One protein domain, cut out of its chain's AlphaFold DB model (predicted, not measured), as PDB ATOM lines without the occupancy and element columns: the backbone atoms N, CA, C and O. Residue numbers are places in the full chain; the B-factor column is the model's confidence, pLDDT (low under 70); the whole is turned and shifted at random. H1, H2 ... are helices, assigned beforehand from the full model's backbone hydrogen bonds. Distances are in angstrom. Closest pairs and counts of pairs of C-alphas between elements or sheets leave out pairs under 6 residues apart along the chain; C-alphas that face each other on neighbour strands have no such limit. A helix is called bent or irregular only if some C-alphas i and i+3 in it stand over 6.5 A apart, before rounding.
ATOM      1  N   ALA A  25     147.591  38.266 142.073       94.12
ATOM      2  CA  ALA A  25     148.002  38.117 140.678       94.12
ATOM      3  C   ALA A  25     148.374  36.668 140.324       94.12
ATOM      4  O   ALA A  25     147.916  36.142 139.310       94.12
ATOM      5  N   GLU A  26     149.156  35.990 141.168       93.88
ATOM      6  CA  GLU A  26     149.501  34.575 140.967       93.88
ATOM      7  C   GLU A  26     148.264  33.677 141.035       93.88
ATOM      8  O   GLU A  26     148.102  32.768 140.216       93.88
ATOM      9  N   THR A  27     147.365  33.959 141.977       91.38
ATOM     10  CA  THR A  27     146.103  33.231 142.134       91.38
ATOM     11  C   THR A  27     145.216  33.421 140.905       91.38
ATOM     12  O   THR A  27     144.685  32.443 140.372       91.38
ATOM     13  N   PHE A  28     145.110  34.653 140.394       94.81
ATOM     14  CA  PHE A  28     144.332  34.948 139.195       94.81
ATOM     15  C   PHE A  28     144.904  34.245 137.963       94.81
ATOM     16  O   PHE A  28     144.175  33.606 137.197       94.81
ATOM     17  N   ASN A  29     146.225  34.310 137.795       94.69
ATOM     18  CA  ASN A  29     146.910  33.652 136.691       94.69
ATOM     19  C   ASN A  29     146.672  32.147 136.708       94.69
ATOM     20  O   ASN A  29     146.239  31.601 135.690       94.69
ATOM     21  N   ARG A  30     146.847  31.506 137.868       92.25
ATOM     22  CA  ARG A  30     146.595  30.074 138.033       92.25
ATOM     23  C   ARG A  30     145.143  29.715 137.725       92.25
ATOM     24  O   ARG A  30     144.903  28.776 136.974       92.25
ATOM     25  N   MET A  31     144.176  30.478 138.240       93.62
ATOM     26  CA  MET A  31     142.754  30.240 137.966       93.62
ATOM     27  C   MET A  31     142.449  30.297 136.464       93.62
ATOM     28  O   MET A  31     141.754  29.422 135.934       93.62
ATOM     29  N   CYS A  32     142.979  31.303 135.768       95.81
ATOM     30  CA  CYS A  32     142.794  31.439 134.330       95.81
ATOM     31  C   CYS A  32     143.475  30.320 133.543       95.81
ATOM     32  O   CYS A  32     142.867  29.766 132.629       95.81
ATOM     33  N   GLU A  33     144.705  29.954 133.892       94.94
ATOM     34  CA  GLU A  33     145.410  28.844 133.250       94.94
ATOM     35  C   GLU A  33     144.657  27.525 133.412       94.94
ATOM     36  O   GLU A  33     144.424  26.832 132.422       94.94
ATOM     37  N   THR A  34     144.229  27.197 134.632       93.25
ATOM     38  CA  THR A  34     143.459  25.980 134.914       93.25
ATOM     39  C   THR A  34     142.146  25.963 134.133       93.25
ATOM     40  O   THR A  34     141.835  24.970 133.473       93.25
ATOM     41  N   SER A  35     141.406  27.074 134.125       94.44
ATOM     42  CA  SER A  35     140.125  27.164 133.411       94.44
ATOM     43  C   SER A  35     140.305  27.026 131.896       94.44
ATOM     44  O   SER A  35     139.599  26.247 131.258       94.44
ATOM     45  N   LEU A  36     141.293  27.714 131.314       95.62
ATOM     46  CA  LEU A  36     141.597  27.624 129.882       95.62
ATOM     47  C   LEU A  36     142.106  26.230 129.485       95.62
ATOM     48  O   LEU A  36     141.777  25.750 128.399       95.62
ATOM     49  N   LYS A  37     142.871  25.550 130.351       94.31
ATOM     50  CA  LYS A  37     143.264  24.146 130.141       94.31
ATOM     51  C   LYS A  37     142.043  23.224 130.118       94.31
ATOM     52  O   LYS A  37     141.931  22.415 129.201       94.31
ATOM     53  N   ALA A  38     141.113  23.376 131.062       93.44
ATOM     54  CA  ALA A  38     139.876  22.593 131.094       93.44
ATOM     55  C   ALA A  38     138.983  22.847 129.865       93.44
ATOM     56  O   ALA A  38     138.373  21.912 129.347       93.44
ATOM     57  N   ILE A  39     138.937  24.086 129.358       95.50
ATOM     58  CA  ILE A  39     138.234  24.429 128.108       95.50
ATOM     59  C   ILE A  39     138.871  23.703 126.922       95.50
ATOM     60  O   ILE A  39     138.175  23.016 126.179       95.50
ATOM     61  N   LYS A  40     140.199  23.794 126.771       95.31
ATOM     62  CA  LYS A  40     140.930  23.105 125.693       95.31
ATOM     63  C   LYS A  40     140.772  21.584 125.750       95.31
ATOM     64  O   LYS A  40     140.749  20.942 124.709       95.31
ATOM     65  N   ALA A  41     140.655  21.021 126.951       93.62
ATOM     66  CA  ALA A  41     140.430  19.594 127.166       93.62
ATOM     67  C   ALA A  41     138.960  19.161 126.987       93.62
ATOM     68  O   ALA A  41     138.674  17.969 127.067       93.62
ATOM     69  N   GLY A  42     138.021  20.096 126.791       93.81
ATOM     70  CA  GLY A  42     136.587  19.794 126.709       93.81
ATOM     71  C   GLY A  42     135.959  19.352 128.037       93.81
ATOM     72  O   GLY A  42     134.867  18.791 128.041       93.81
ATOM     73  N   THR A  43     136.624  19.583 129.174       93.94
ATOM     74  CA  THR A  43     136.156  19.145 130.503       93.94
ATOM     75  C   THR A  43     135.538  20.266 131.334       93.94
ATOM     76  O   THR A  43     135.035  19.995 132.421       93.94
ATOM     77  N   PHE A  44     135.567  21.515 130.857       94.12
ATOM     78  CA  PHE A  44     135.176  22.695 131.637       94.12
ATOM     79  C   PHE A  44     133.770  22.600 132.247       94.12
ATOM     80  O   PHE A  44     133.622  22.754 133.455       94.12
ATOM     81  N   GLU A  45     132.744  22.313 131.444       94.38
ATOM     82  CA  GLU A  45     131.350  22.267 131.918       94.38
ATOM     83  C   GLU A  45     131.142  21.173 132.969       94.38
ATOM     84  O   GLU A  45     130.532  21.407 134.014       94.38
ATOM     85  N   LYS A  46     131.729  19.992 132.733       93.38
ATOM     86  CA  LYS A  46     131.738  18.894 133.704       93.38
ATOM     87  C   LYS A  46     132.415  19.327 135.007       93.38
ATOM     88  O   LYS A  46     131.841  19.145 136.074       93.38
ATOM     89  N   SER A  47     133.592  19.942 134.924       92.75
ATOM     90  CA  SER A  47     134.337  20.438 136.083       92.75
ATOM     91  C   SER A  47     133.577  21.501 136.881       92.75
ATOM     92  O   SER A  47     133.613  21.476 138.111       92.75
ATOM     93  N   ILE A  48     132.865  22.418 136.212       94.31
ATOM     94  CA  ILE A  48     132.017  23.420 136.876       94.31
ATOM     95  C   ILE A  48     130.893  22.740 137.655       94.31
ATOM     96  O   ILE A  48     130.689  23.065 138.826       94.31
ATOM     97  N   LYS A  49     130.208  21.774 137.035       94.12
ATOM     98  CA  LYS A  49     129.127  21.030 137.685       94.12
ATOM     99  C   LYS A  49     129.634  20.258 138.905       94.12
ATOM    100  O   LYS A  49     129.076  20.383 139.988       94.12
ATOM    101  N   GLU A  50     130.736  19.526 138.763       93.94
ATOM    102  CA  GLU A  50     131.331  18.765 139.869       93.94
ATOM    103  C   GLU A  50     131.806  19.677 141.012       93.94
ATOM    104  O   GLU A  50     131.628  19.353 142.187       93.94
ATOM    105  N   ARG A  51     132.366  20.849 140.684       93.94
ATOM    106  CA  ARG A  51     132.728  21.869 141.675       93.94
ATOM    107  C   ARG A  51     131.500  22.360 142.443       93.94
ATOM    108  O   ARG A  51     131.579  22.503 143.662       93.94
ATOM    109  N   GLN A  52     130.396  22.643 141.751       94.25
ATOM    110  CA  GLN A  52     129.144  23.076 142.380       94.25
ATOM    111  C   GLN A  52     128.582  21.985 143.296       94.25
ATOM    112  O   GLN A  52     128.366  22.247 144.477       94.25
ATOM    113  N   GLU A  53     128.472  20.750 142.806       95.44
ATOM    114  CA  GLU A  53     128.008  19.606 143.603       95.44
ATOM    115  C   GLU A  53     128.892  19.351 144.838       95.44
ATOM    116  O   GLU A  53     128.388  18.998 145.906       95.44
ATOM    117  N   CYS A  54     130.212  19.527 144.718       95.00
ATOM    118  CA  CYS A  54     131.135  19.430 145.850       95.00
ATOM    119  C   CYS A  54     130.846  20.510 146.898       95.00
ATOM    120  O   CYS A  54     130.707  20.204 148.084       95.00
ATOM    121  N   ARG A  55     130.713  21.768 146.462       94.25
ATOM    122  CA  ARG A  55     130.461  22.911 147.348       94.25
ATOM    123  C   ARG A  55     129.138  22.764 148.093       94.25
ATOM    124  O   ARG A  55     129.125  22.947 149.304       94.25
ATOM    125  N   GLU A  56     128.077  22.348 147.405       95.56
ATOM    126  CA  GLU A  56     126.754  22.089 147.997       95.56
ATOM    127  C   GLU A  56     126.766  21.010 149.088       95.56
ATOM    128  O   GLU A  56     125.952  21.058 150.009       95.56
ATOM    129  N   LYS A  57     127.688  20.041 149.005       95.19
ATOM    130  CA  LYS A  57     127.853  18.980 150.013       95.19
ATOM    131  C   LYS A  57     128.779  19.384 151.159       95.19
ATOM    132  O   LYS A  57     128.592  18.921 152.280       95.19
ATOM    133  N   ALA A  58     129.805  20.181 150.871       94.12
ATOM    134  CA  ALA A  58     130.888  20.466 151.808       94.12
ATOM    135  C   ALA A  58     130.659  21.728 152.653       94.12
ATOM    136  O   ALA A  58     131.226  21.844 153.743       94.12
ATOM    137  N   VAL A  59     129.858  22.673 152.155       94.31
ATOM    138  CA  VAL A  59     129.696  24.009 152.736       94.31
ATOM    139  C   VAL A  59     128.208  24.296 153.003       94.31
ATOM    140  O   VAL A  59     127.369  23.970 152.160       94.31
ATOM    141  N   PRO A  60     127.852  24.902 154.152       95.69
ATOM    142  CA  PRO A  60     126.477  25.283 154.464       95.69
ATOM    143  C   PRO A  60     125.842  26.208 153.418       95.69
ATOM    144  O   PRO A  60     126.509  27.038 152.798       95.69
ATOM    145  N   LYS A  61     124.520  26.091 153.237       95.12
ATOM    146  CA  LYS A  61     123.770  26.834 152.208       95.12
ATOM    147  C   LYS A  61     123.846  28.352 152.373       95.12
ATOM    148  O   LYS A  61     123.876  29.064 151.376       95.12
ATOM    149  N   ASP A  62     123.852  28.845 153.603       94.19
ATOM    150  CA  ASP A  62     123.974  30.266 153.934       94.19
ATOM    151  C   ASP A  62     125.359  30.819 153.570       94.19
ATOM    152  O   ASP A  62     125.451  31.880 152.950       94.19
ATOM    153  N   VAL A  63     126.420  30.052 153.836       94.38
ATOM    154  CA  VAL A  63     127.791  30.380 153.414       94.38
ATOM    155  C   VAL A  63     127.907  30.368 151.884       94.38
ATOM    156  O   VAL A  63     128.480  31.284 151.296       94.38
ATOM    157  N   LEU A  64     127.299  29.386 151.210       94.75
ATOM    158  CA  LEU A  64     127.252  29.345 149.742       94.75
ATOM    159  C   LEU A  64     126.475  30.519 149.146       94.75
ATOM    160  O   LEU A  64     126.910  31.088 148.148       94.75
ATOM    161  N   ALA A  65     125.359  30.913 149.758       94.50
ATOM    162  CA  ALA A  65     124.587  32.072 149.323       94.50
ATOM    163  C   ALA A  65     125.377  33.380 149.490       94.50
ATOM    164  O   ALA A  65     125.265  34.277 148.653       94.50
ATOM    165  N   ALA A  66     126.196  33.498 150.541       93.38
ATOM    166  CA  ALA A  66     127.106  34.627 150.710       93.38
ATOM    167  C   ALA A  66     128.221  34.616 149.649       93.38
ATOM    168  O   ALA A  66     128.472  35.639 149.012       93.38
ATOM    169  N   ALA A  67     128.834  33.456 149.404       93.62
ATOM    170  CA  ALA A  67     129.878  33.275 148.399       93.62
ATOM    171  C   ALA A  67     129.379  33.539 146.962       93.62
ATOM    172  O   ALA A  67     130.095  34.144 146.165       93.62
ATOM    173  N   ALA A  68     128.141  33.156 146.633       94.06
ATOM    174  CA  ALA A  68     127.539  33.385 145.316       94.06
ATOM    175  C   ALA A  68     127.465  34.880 144.953       94.06
ATOM    176  O   ALA A  68     127.738  35.254 143.814       94.06
ATOM    177  N   LYS A  69     127.211  35.757 145.933       93.88
ATOM    178  CA  LYS A  69     127.227  37.217 145.725       93.88
ATOM    179  C   LYS A  69     128.615  37.742 145.348       93.88
ATOM    180  O   LYS A  69     128.721  38.718 144.612       93.88
ATOM    181  N   CYS A  70     129.682  37.098 145.827       94.81
ATOM    182  CA  CYS A  70     131.048  37.423 145.414       94.81
ATOM    183  C   CYS A  70     131.309  36.979 143.965       94.81
ATOM    184  O   CYS A  70     131.937  37.710 143.199       94.81
ATOM    185  N   GLU A  71     130.795  35.809 143.569       92.31
ATOM    186  CA  GLU A  71     130.920  35.280 142.201       92.31
ATOM    187  C   GLU A  71     130.224  36.158 141.157       92.31
ATOM    188  O   GLU A  71     130.755  36.339 140.062       92.31
ATOM    189  N   GLU A  72     129.078  36.752 141.494       94.12
ATOM    190  CA  GLU A  72     128.338  37.660 140.604       94.12
ATOM    191  C   GLU A  72     129.159  38.879 140.169       94.12
ATOM    192  O   GLU A  72     128.968  39.396 139.064       94.12
ATOM    193  N   ALA A  73     130.105  39.330 140.998       94.19
ATOM    194  CA  ALA A  73     130.951  40.458 140.646       94.19
ATOM    195  C   ALA A  73     131.870  40.106 139.467       94.19
ATOM    196  O   ALA A  73     132.059  40.930 138.570       94.19
ATOM    197  N   MET A  74     132.411  38.889 139.411       95.12
ATOM    198  CA  MET A  74     133.273  38.426 138.321       95.12
ATOM    199  C   MET A  74     132.918  36.983 137.941       95.12
ATOM    200  O   MET A  74     133.617  36.046 138.330       95.12
ATOM    201  N   PRO A  75     131.834  36.785 137.171       94.44
ATOM    202  CA  PRO A  75     131.364  35.449 136.865       94.44
ATOM    203  C   PRO A  75     132.350  34.749 135.927       94.44
ATOM    204  O   PRO A  75     132.845  35.341 134.967       94.44
ATOM    205  N   MET A  76     132.620  33.477 136.213       94.75
ATOM    206  CA  MET A  76     133.469  32.579 135.419       94.75
ATOM    207  C   MET A  76     132.851  31.173 135.376       94.75
ATOM    208  O   MET A  76     133.523  30.168 135.617       94.75
ATOM    209  N   VAL A  77     131.537  31.105 135.143       94.06
ATOM    210  CA  VAL A  77     130.763  29.850 135.119       94.06
ATOM    211  C   VAL A  77     130.479  29.350 133.703       94.06
ATOM    212  O   VAL A  77     130.098  28.196 133.535       94.06
ATOM    213  N   THR A  78     130.719  30.173 132.680       96.00
ATOM    214  CA  THR A  78     130.651  29.781 131.264       96.00
ATOM    215  C   THR A  78     131.985  29.998 130.551       96.00
ATOM    216  O   THR A  78     132.824  30.786 130.994       96.00
ATOM    217  N   ILE A  79     132.175  29.324 129.414       97.12
ATOM    218  CA  ILE A  79     133.378  29.462 128.577       97.12
ATOM    219  C   ILE A  79     133.578  30.920 128.133       97.12
ATOM    220  O   ILE A  79     134.679  31.455 128.256       97.12
ATOM    221  N   ASP A  80     132.514  31.593 127.689       97.81
ATOM    222  CA  ASP A  80     132.577  32.993 127.247       97.81
ATOM    223  C   ASP A  80     132.982  33.944 128.372       97.81
ATOM    224  O   ASP A  80     133.789  34.854 128.172       97.81
ATOM    225  N   GLN A  81     132.460  33.716 129.578       97.00
ATOM    226  CA  GLN A  81     132.827  34.488 130.759       97.00
ATOM    227  C   GLN A  81     134.298  34.288 131.126       97.00
ATOM    228  O   GLN A  81     135.005  35.268 131.364       97.00
ATOM    229  N   VAL A  82     134.781  33.040 131.106       97.12
ATOM    230  CA  VAL A  82     136.200  32.738 131.335       97.12
ATOM    231  C   VAL A  82     137.069  33.432 130.297       97.12
ATOM    232  O   VAL A  82     138.016  34.114 130.674       97.12
ATOM    233  N   ASN A  83     136.737  33.321 129.011       97.50
ATOM    234  CA  ASN A  83     137.498  33.970 127.946       97.50
ATOM    235  C   ASN A  83     137.513  35.493 128.120       97.50
ATOM    236  O   ASN A  83     138.573  36.111 128.036       97.50
ATOM    237  N   LYS A  84     136.367  36.106 128.430       96.62
ATOM    238  CA  LYS A  84     136.269  37.550 128.672       96.62
ATOM    239  C   LYS A  84     137.148  37.995 129.841       96.62
ATOM    240  O   LYS A  84     137.872  38.980 129.719       96.62
ATOM    241  N   VAL A  85     137.088  37.285 130.965       96.88
ATOM    242  CA  VAL A  85     137.854  37.640 132.165       96.88
ATOM    243  C   VAL A  85     139.350  37.392 131.949       96.88
ATOM    244  O   VAL A  85     140.172  38.275 132.203       96.88
ATOM    245  N   CYS A  86     139.705  36.218 131.429       96.88
ATOM    246  CA  CYS A  86     141.086  35.760 131.311       96.88
ATOM    247  C   CYS A  86     141.858  36.321 130.118       96.88
ATOM    248  O   CYS A  86     143.085  36.260 130.142       96.88
ATOM    249  N   ASN A  87     141.196  36.878 129.102       96.06
ATOM    250  CA  ASN A  87     141.883  37.617 128.036       96.06
ATOM    251  C   ASN A  87     142.168  39.075 128.428       96.06
ATOM    252  O   ASN A  87     142.975  39.733 127.781       96.06
ATOM    253  N   ALA A  88     141.542  39.572 129.498       95.38
ATOM    254  CA  ALA A  88     141.721  40.925 130.021       95.38
ATOM    255  C   ALA A  88     142.252  40.905 131.468       95.38
ATOM    256  O   ALA A  88     141.772  41.658 132.315       95.38
ATOM    257  N   LYS A  89     143.210  40.015 131.777       91.00
ATOM    258  CA  LYS A  89     143.667  39.767 133.162       91.00
ATOM    259  C   LYS A  89     144.125  41.037 133.869       91.00
ATOM    260  O   LYS A  89     143.654  41.311 134.965       91.00
ATOM    261  N   ASP A  90     144.972  41.836 133.229       93.00
ATOM    262  CA  ASP A  90     145.531  43.036 133.862       93.00
ATOM    263  C   ASP A  90     144.435  44.051 134.209       93.00
ATOM    264  O   ASP A  90     144.404  44.593 135.311       93.00
ATOM    265  N   ALA A  91     143.460  44.224 133.310       94.81
ATOM    266  CA  ALA A  91     142.303  45.089 133.533       94.81
ATOM    267  C   ALA A  91     141.350  44.552 134.618       94.81
ATOM    268  O   ALA A  91     140.633  45.323 135.253       94.81
ATOM    269  N   ASN A  92     141.339  43.236 134.844       96.50
ATOM    270  CA  ASN A  92     140.472  42.582 135.820       96.50
ATOM    271  C   ASN A  92     141.147  42.347 137.179       96.50
ATOM    272  O   ASN A  92     140.450  42.006 138.130       96.50
ATOM    273  N   LEU A  93     142.462  42.537 137.318       95.25
ATOM    274  CA  LEU A  93     143.198  42.173 138.534       95.25
ATOM    275  C   LEU A  93     142.692  42.898 139.792       95.25
ATOM    276  O   LEU A  93     142.537  42.270 140.840       95.25
ATOM    277  N   ALA A  94     142.400  44.198 139.693       95.69
ATOM    278  CA  ALA A  94     141.855  44.966 140.815       95.69
ATOM    279  C   ALA A  94     140.512  44.380 141.278       95.69
ATOM    280  O   ALA A  94     140.336  44.039 142.446       95.69
ATOM    281  N   LYS A  95     139.609  44.137 140.325       96.06
ATOM    282  CA  LYS A  95     138.295  43.550 140.588       96.06
ATOM    283  C   LYS A  95     138.389  42.113 141.111       96.06
ATOM    284  O   LYS A  95     137.621  41.716 141.979       96.06
ATOM    285  N   PHE A  96     139.342  41.325 140.619       96.19
ATOM    286  CA  PHE A  96     139.602  39.982 141.133       96.19
ATOM    287  C   PHE A  96     140.084  40.025 142.590       96.19
ATOM    288  O   PHE A  96     139.653  39.222 143.413       96.19
ATOM    289  N   THR A  97     140.932  40.996 142.928       96.06
ATOM    290  CA  THR A  97     141.411  41.206 144.302       96.06
ATOM    291  C   THR A  97     140.258  41.562 145.245       96.06
ATOM    292  O   THR A  97     140.182  41.025 146.351       96.06
ATOM    293  N   GLU A  98     139.310  42.390 144.799       95.88
ATOM    294  CA  GLU A  98     138.073  42.669 145.544       95.88
ATOM    295  C   GLU A  98     137.225  41.405 145.749       95.88
ATOM    296  O   GLU A  98     136.736  41.158 146.853       95.88
ATOM    297  N   VAL A  99     137.092  40.573 144.712       95.31
ATOM    298  CA  VAL A  99     136.367  39.294 144.785       95.31
ATOM    299  C   VAL A  99     137.015  38.338 145.786       95.31
ATOM    300  O   VAL A  99     136.300  37.746 146.594       95.31
ATOM    301  N   LEU A 100     138.345  38.219 145.802       92.62
ATOM    302  CA  LEU A 100     139.051  37.421 146.813       92.62
ATOM    303  C   LEU A 100     138.765  37.922 148.233       92.62
ATOM    304  O   LEU A 100     138.445  37.120 149.108       92.62
ATOM    305  N   GLY A 101     138.808  39.239 148.454       93.50
ATOM    306  CA  GLY A 101     138.463  39.826 149.751       93.50
ATOM    307  C   GLY A 101     136.995  39.613 150.147       93.50
ATOM    308  O   GLY A 101     136.684  39.497 151.332       93.50
ATOM    309  N   CYS A 102     136.085  39.538 149.173       94.50
ATOM    310  CA  CYS A 102     134.690  39.167 149.407       94.50
ATOM    311  C   CYS A 102     134.573  37.706 149.860       94.50
ATOM    312  O   CYS A 102     133.910  37.433 150.861       94.50
ATOM    313  N   PHE A 103     135.251  36.779 149.178       93.00
ATOM    314  CA  PHE A 103     135.241  35.361 149.537       93.00
ATOM    315  C   PHE A 103     135.834  35.087 150.915       93.00
ATOM    316  O   PHE A 103     135.250  34.309 151.665       93.00
ATOM    317  N   ASP A 104     136.939  35.743 151.263       91.06
ATOM    318  CA  ASP A 104     137.568  35.608 152.582       91.06
ATOM    319  C   ASP A 104     136.578  35.949 153.712       91.06
ATOM    320  O   ASP A 104     136.416  35.196 154.673       91.06
ATOM    321  N   LYS A 105     135.798  37.023 153.528       92.44
ATOM    322  CA  LYS A 105     134.740  37.432 154.464       92.44
ATOM    323  C   LYS A 105     133.516  36.518 154.441       92.44
ATOM    324  O   LYS A 105     132.917  36.292 155.487       92.44
ATOM    325  N   ALA A 106     133.101  36.059 153.260       93.44
ATOM    326  CA  ALA A 106     131.866  35.297 153.082       93.44
ATOM    327  C   ALA A 106     131.998  33.838 153.534       93.44
ATOM    328  O   ALA A 106     131.064  33.289 154.109       93.44
ATOM    329  N   ILE A 107     133.142  33.214 153.251       91.25
ATOM    330  CA  ILE A 107     133.405  31.808 153.565       91.25
ATOM    331  C   ILE A 107     133.910  31.673 155.004       91.25
ATOM    332  O   ILE A 107     133.517  30.745 155.711       91.25
ATOM    333  N   GLY A 108     134.762  32.607 155.442       84.81
ATOM    334  CA  GLY A 108     135.444  32.531 156.727       84.81
ATOM    335  C   GLY A 108     136.450  31.375 156.804       84.81
ATOM    336  O   GLY A 108     136.444  30.435 156.005       84.81
ATOM    337  N   GLY A 109     137.333  31.425 157.804       84.00
ATOM    338  CA  GLY A 109     138.406  30.435 157.958       84.00
ATOM    339  C   GLY A 109     137.917  28.995 158.156       84.00
ATOM    340  O   GLY A 109     138.596  28.062 157.745       84.00
ATOM    341  N   GLU A 110     136.723  28.797 158.725       88.75
ATOM    342  CA  GLU A 110     136.155  27.466 158.987       88.75
ATOM    343  C   GLU A 110     135.871  26.665 157.702       88.75
ATOM    344  O   GLU A 110     136.040  25.443 157.675       88.75
ATOM    345  N   TYR A 111     135.447  27.343 156.630       91.06
ATOM    346  CA  TYR A 111     135.024  26.698 155.382       91.06
ATOM    347  C   TYR A 111     135.995  26.927 154.217       91.06
ATOM    348  O   TYR A 111     135.803  26.329 153.155       91.06
ATOM    349  N   ALA A 112     137.041  27.741 154.405       88.88
ATOM    350  CA  ALA A 112     138.006  28.101 153.366       88.88
ATOM    351  C   ALA A 112     138.663  26.870 152.722       88.88
ATOM    352  O   ALA A 112     138.671  26.748 151.494       88.88
ATOM    353  N   ASP A 113     139.126  25.916 153.533       89.50
ATOM    354  CA  ASP A 113     139.782  24.700 153.040       89.50
ATOM    355  C   ASP A 113     138.812  23.803 152.267       89.50
ATOM    356  O   ASP A 113     139.108  23.381 151.150       89.50
ATOM    357  N   LYS A 114     137.602  23.586 152.803       90.75
ATOM    358  CA  LYS A 114     136.556  22.785 152.141       90.75
ATOM    359  C   LYS A 114     136.153  23.393 150.798       90.75
ATOM    360  O   LYS A 114     135.987  22.678 149.809       90.75
ATOM    361  N   PHE A 115     136.013  24.716 150.748       89.06
ATOM    362  CA  PHE A 115     135.687  25.429 149.518       89.06
ATOM    363  C   PHE A 115     136.834  25.352 148.498       89.06
ATOM    364  O   PHE A 115     136.591  25.095 147.315       89.06
ATOM    365  N   SER A 116     138.077  25.535 148.955       87.69
ATOM    366  CA  SER A 116     139.293  25.450 148.137       87.69
ATOM    367  C   SER A 116     139.507  24.046 147.561       87.69
ATOM    368  O   SER A 116     139.807  23.896 146.373       87.69
ATOM    369  N   ASP A 117     139.252  23.003 148.351       90.25
ATOM    370  CA  ASP A 117     139.330  21.613 147.903       90.25
ATOM    371  C   ASP A 117     138.359  21.324 146.755       90.25
ATOM    372  O   ASP A 117     138.736  20.674 145.775       90.25
ATOM    373  N   CYS A 118     137.149  21.890 146.792       91.19
ATOM    374  CA  CYS A 118     136.205  21.783 145.682       91.19
ATOM    375  C   CYS A 118     136.676  22.505 144.405       91.19
ATOM    376  O   CYS A 118     136.272  22.139 143.301       91.19
ATOM    377  N   CYS A 119     137.554  23.507 144.486       87.12
ATOM    378  CA  CYS A 119     138.090  24.170 143.292       87.12
ATOM    379  C   CYS A 119     139.058  23.275 142.496       87.12
ATOM    380  O   CYS A 119     139.234  23.493 141.294       87.12
ATOM    381  N   LYS A 120     139.618  22.220 143.110       86.56
ATOM    382  CA  LYS A 120     140.517  21.252 142.447       86.56
ATOM    383  C   LYS A 120     139.846  20.476 141.308       86.56
ATOM    384  O   LYS A 120     140.542  19.947 140.444       86.56
ATOM    385  N   PHE A 121     138.512  20.444 141.271       85.44
ATOM    386  CA  PHE A 121     137.721  19.832 140.198       85.44
ATOM    387  C   PHE A 121     137.870  20.547 138.845       85.44
ATOM    388  O   PHE A 121     137.637  19.930 137.805       85.44
ATOM    389  N   MET A 122     138.311  21.812 138.847       85.75
ATOM    390  CA  MET A 122     138.631  22.576 137.633       85.75
ATOM    391  C   MET A 122     139.911  22.108 136.940       85.75
ATOM    392  O   MET A 122     140.125  22.438 135.779       85.75
ATOM    393  N   ASP A 123     140.763  21.355 137.635       83.88
ATOM    394  CA  ASP A 123     142.012  20.857 137.076       83.88
ATOM    395  C   ASP A 123     141.773  19.584 136.235       83.88
ATOM    396  O   ASP A 123     141.330  18.560 136.778       83.88
TER     397      ASP A 123
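Overview. This is residues 25 to 123 of the 132 residues of an uncharacterized protein of Tetranychus urticae (UniProt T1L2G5). Picture a triangular frame with a hollow middle, each side a pair of helices running opposite ways: H2 beside the arm H5b, H3 beside the arm H5a, and H1 beside the short H4. The first two sides spread as a V from the bend of H5 and the tight link H2 to H3, and H1 and H4 close the wide end. The 99 printed residues hold five named helices, H1 to H5 in that order, and no named strand; the class is all helix. The whole is compact, with a radius of gyration of the C-alphas of 12.9 A and spans of 32 by 29 by 20 A.

Arrangement. Begin at H1, residues 25 to 40. Its residues 32 to 39 touch H4, residues 79 to 86, at a shallow tilt of 28 degrees, opposite ways; the closest C-alphas, of Cys 32 and Cys 86, are 5.5 A apart. H1 touches H2, residues 44 to 58, only at the corner, and only just, with 3 pairs of C-alphas within 8 A, the closest those of Ala 38 and Phe 44 at 4.7 A. By its hydrogen bonds H5, residues 89 to 122, was assigned as one helix, but it is bent: C-alphas 106 and 109 are 9.5 A apart. Its arms are H5a, residues 89 to 106, and H5b, residues 109 to 122, at a steep tilt of 44 degrees. Both are irregular: C-alphas 91 and 94 are 7.3 A apart, C-alphas 110 and 113 are 7.5 A apart. H2 touches H5b at a shallow tilt of 26 degrees, opposite ways, closest at the C-alphas of Ser 47 and Met 122, 5.0 A. H3, residues 61 to 73, touches H5a at a shallow tilt of 18 degrees, opposite ways, closest at the C-alphas of Ala 66 and Ala 106, 5.4 A. Residues 25 to 29 of H1 touch H5a about perpendicular, at 78 degrees, the closest C-alphas being those of Ala 25 and Leu 93, 6.6 A. H1 and H3 are apart. In H1, H2 and H4 every O i to N i+4 pair is within hydrogen-bond range; H3 has 6 of 9, H5a 12 of 14 and H5b 5 of 10.

Along the chain. Find C-alpha 25 at (148.002, 38.117, 140.678); from there H1 runs 22.4 A. H2 covers 20.7 A, H3 19.3 A and H4 10.3 A. H5a starts at C-alpha 89, (143.667, 39.767, 133.162), and runs 23.6 A, with a kink of 35 degrees near residue 96. H5b runs 21.8 A to C-alpha 122 at (138.631, 22.576, 137.633).

Size, cuts and confidence. Look for the two C-alphas farthest apart at Lys 57 and Ala 91, 34.1 A. The printed part has no cut, and its four links are tight. Mean pLDDT of the printed part is 93.5, and no printed residue is under 70.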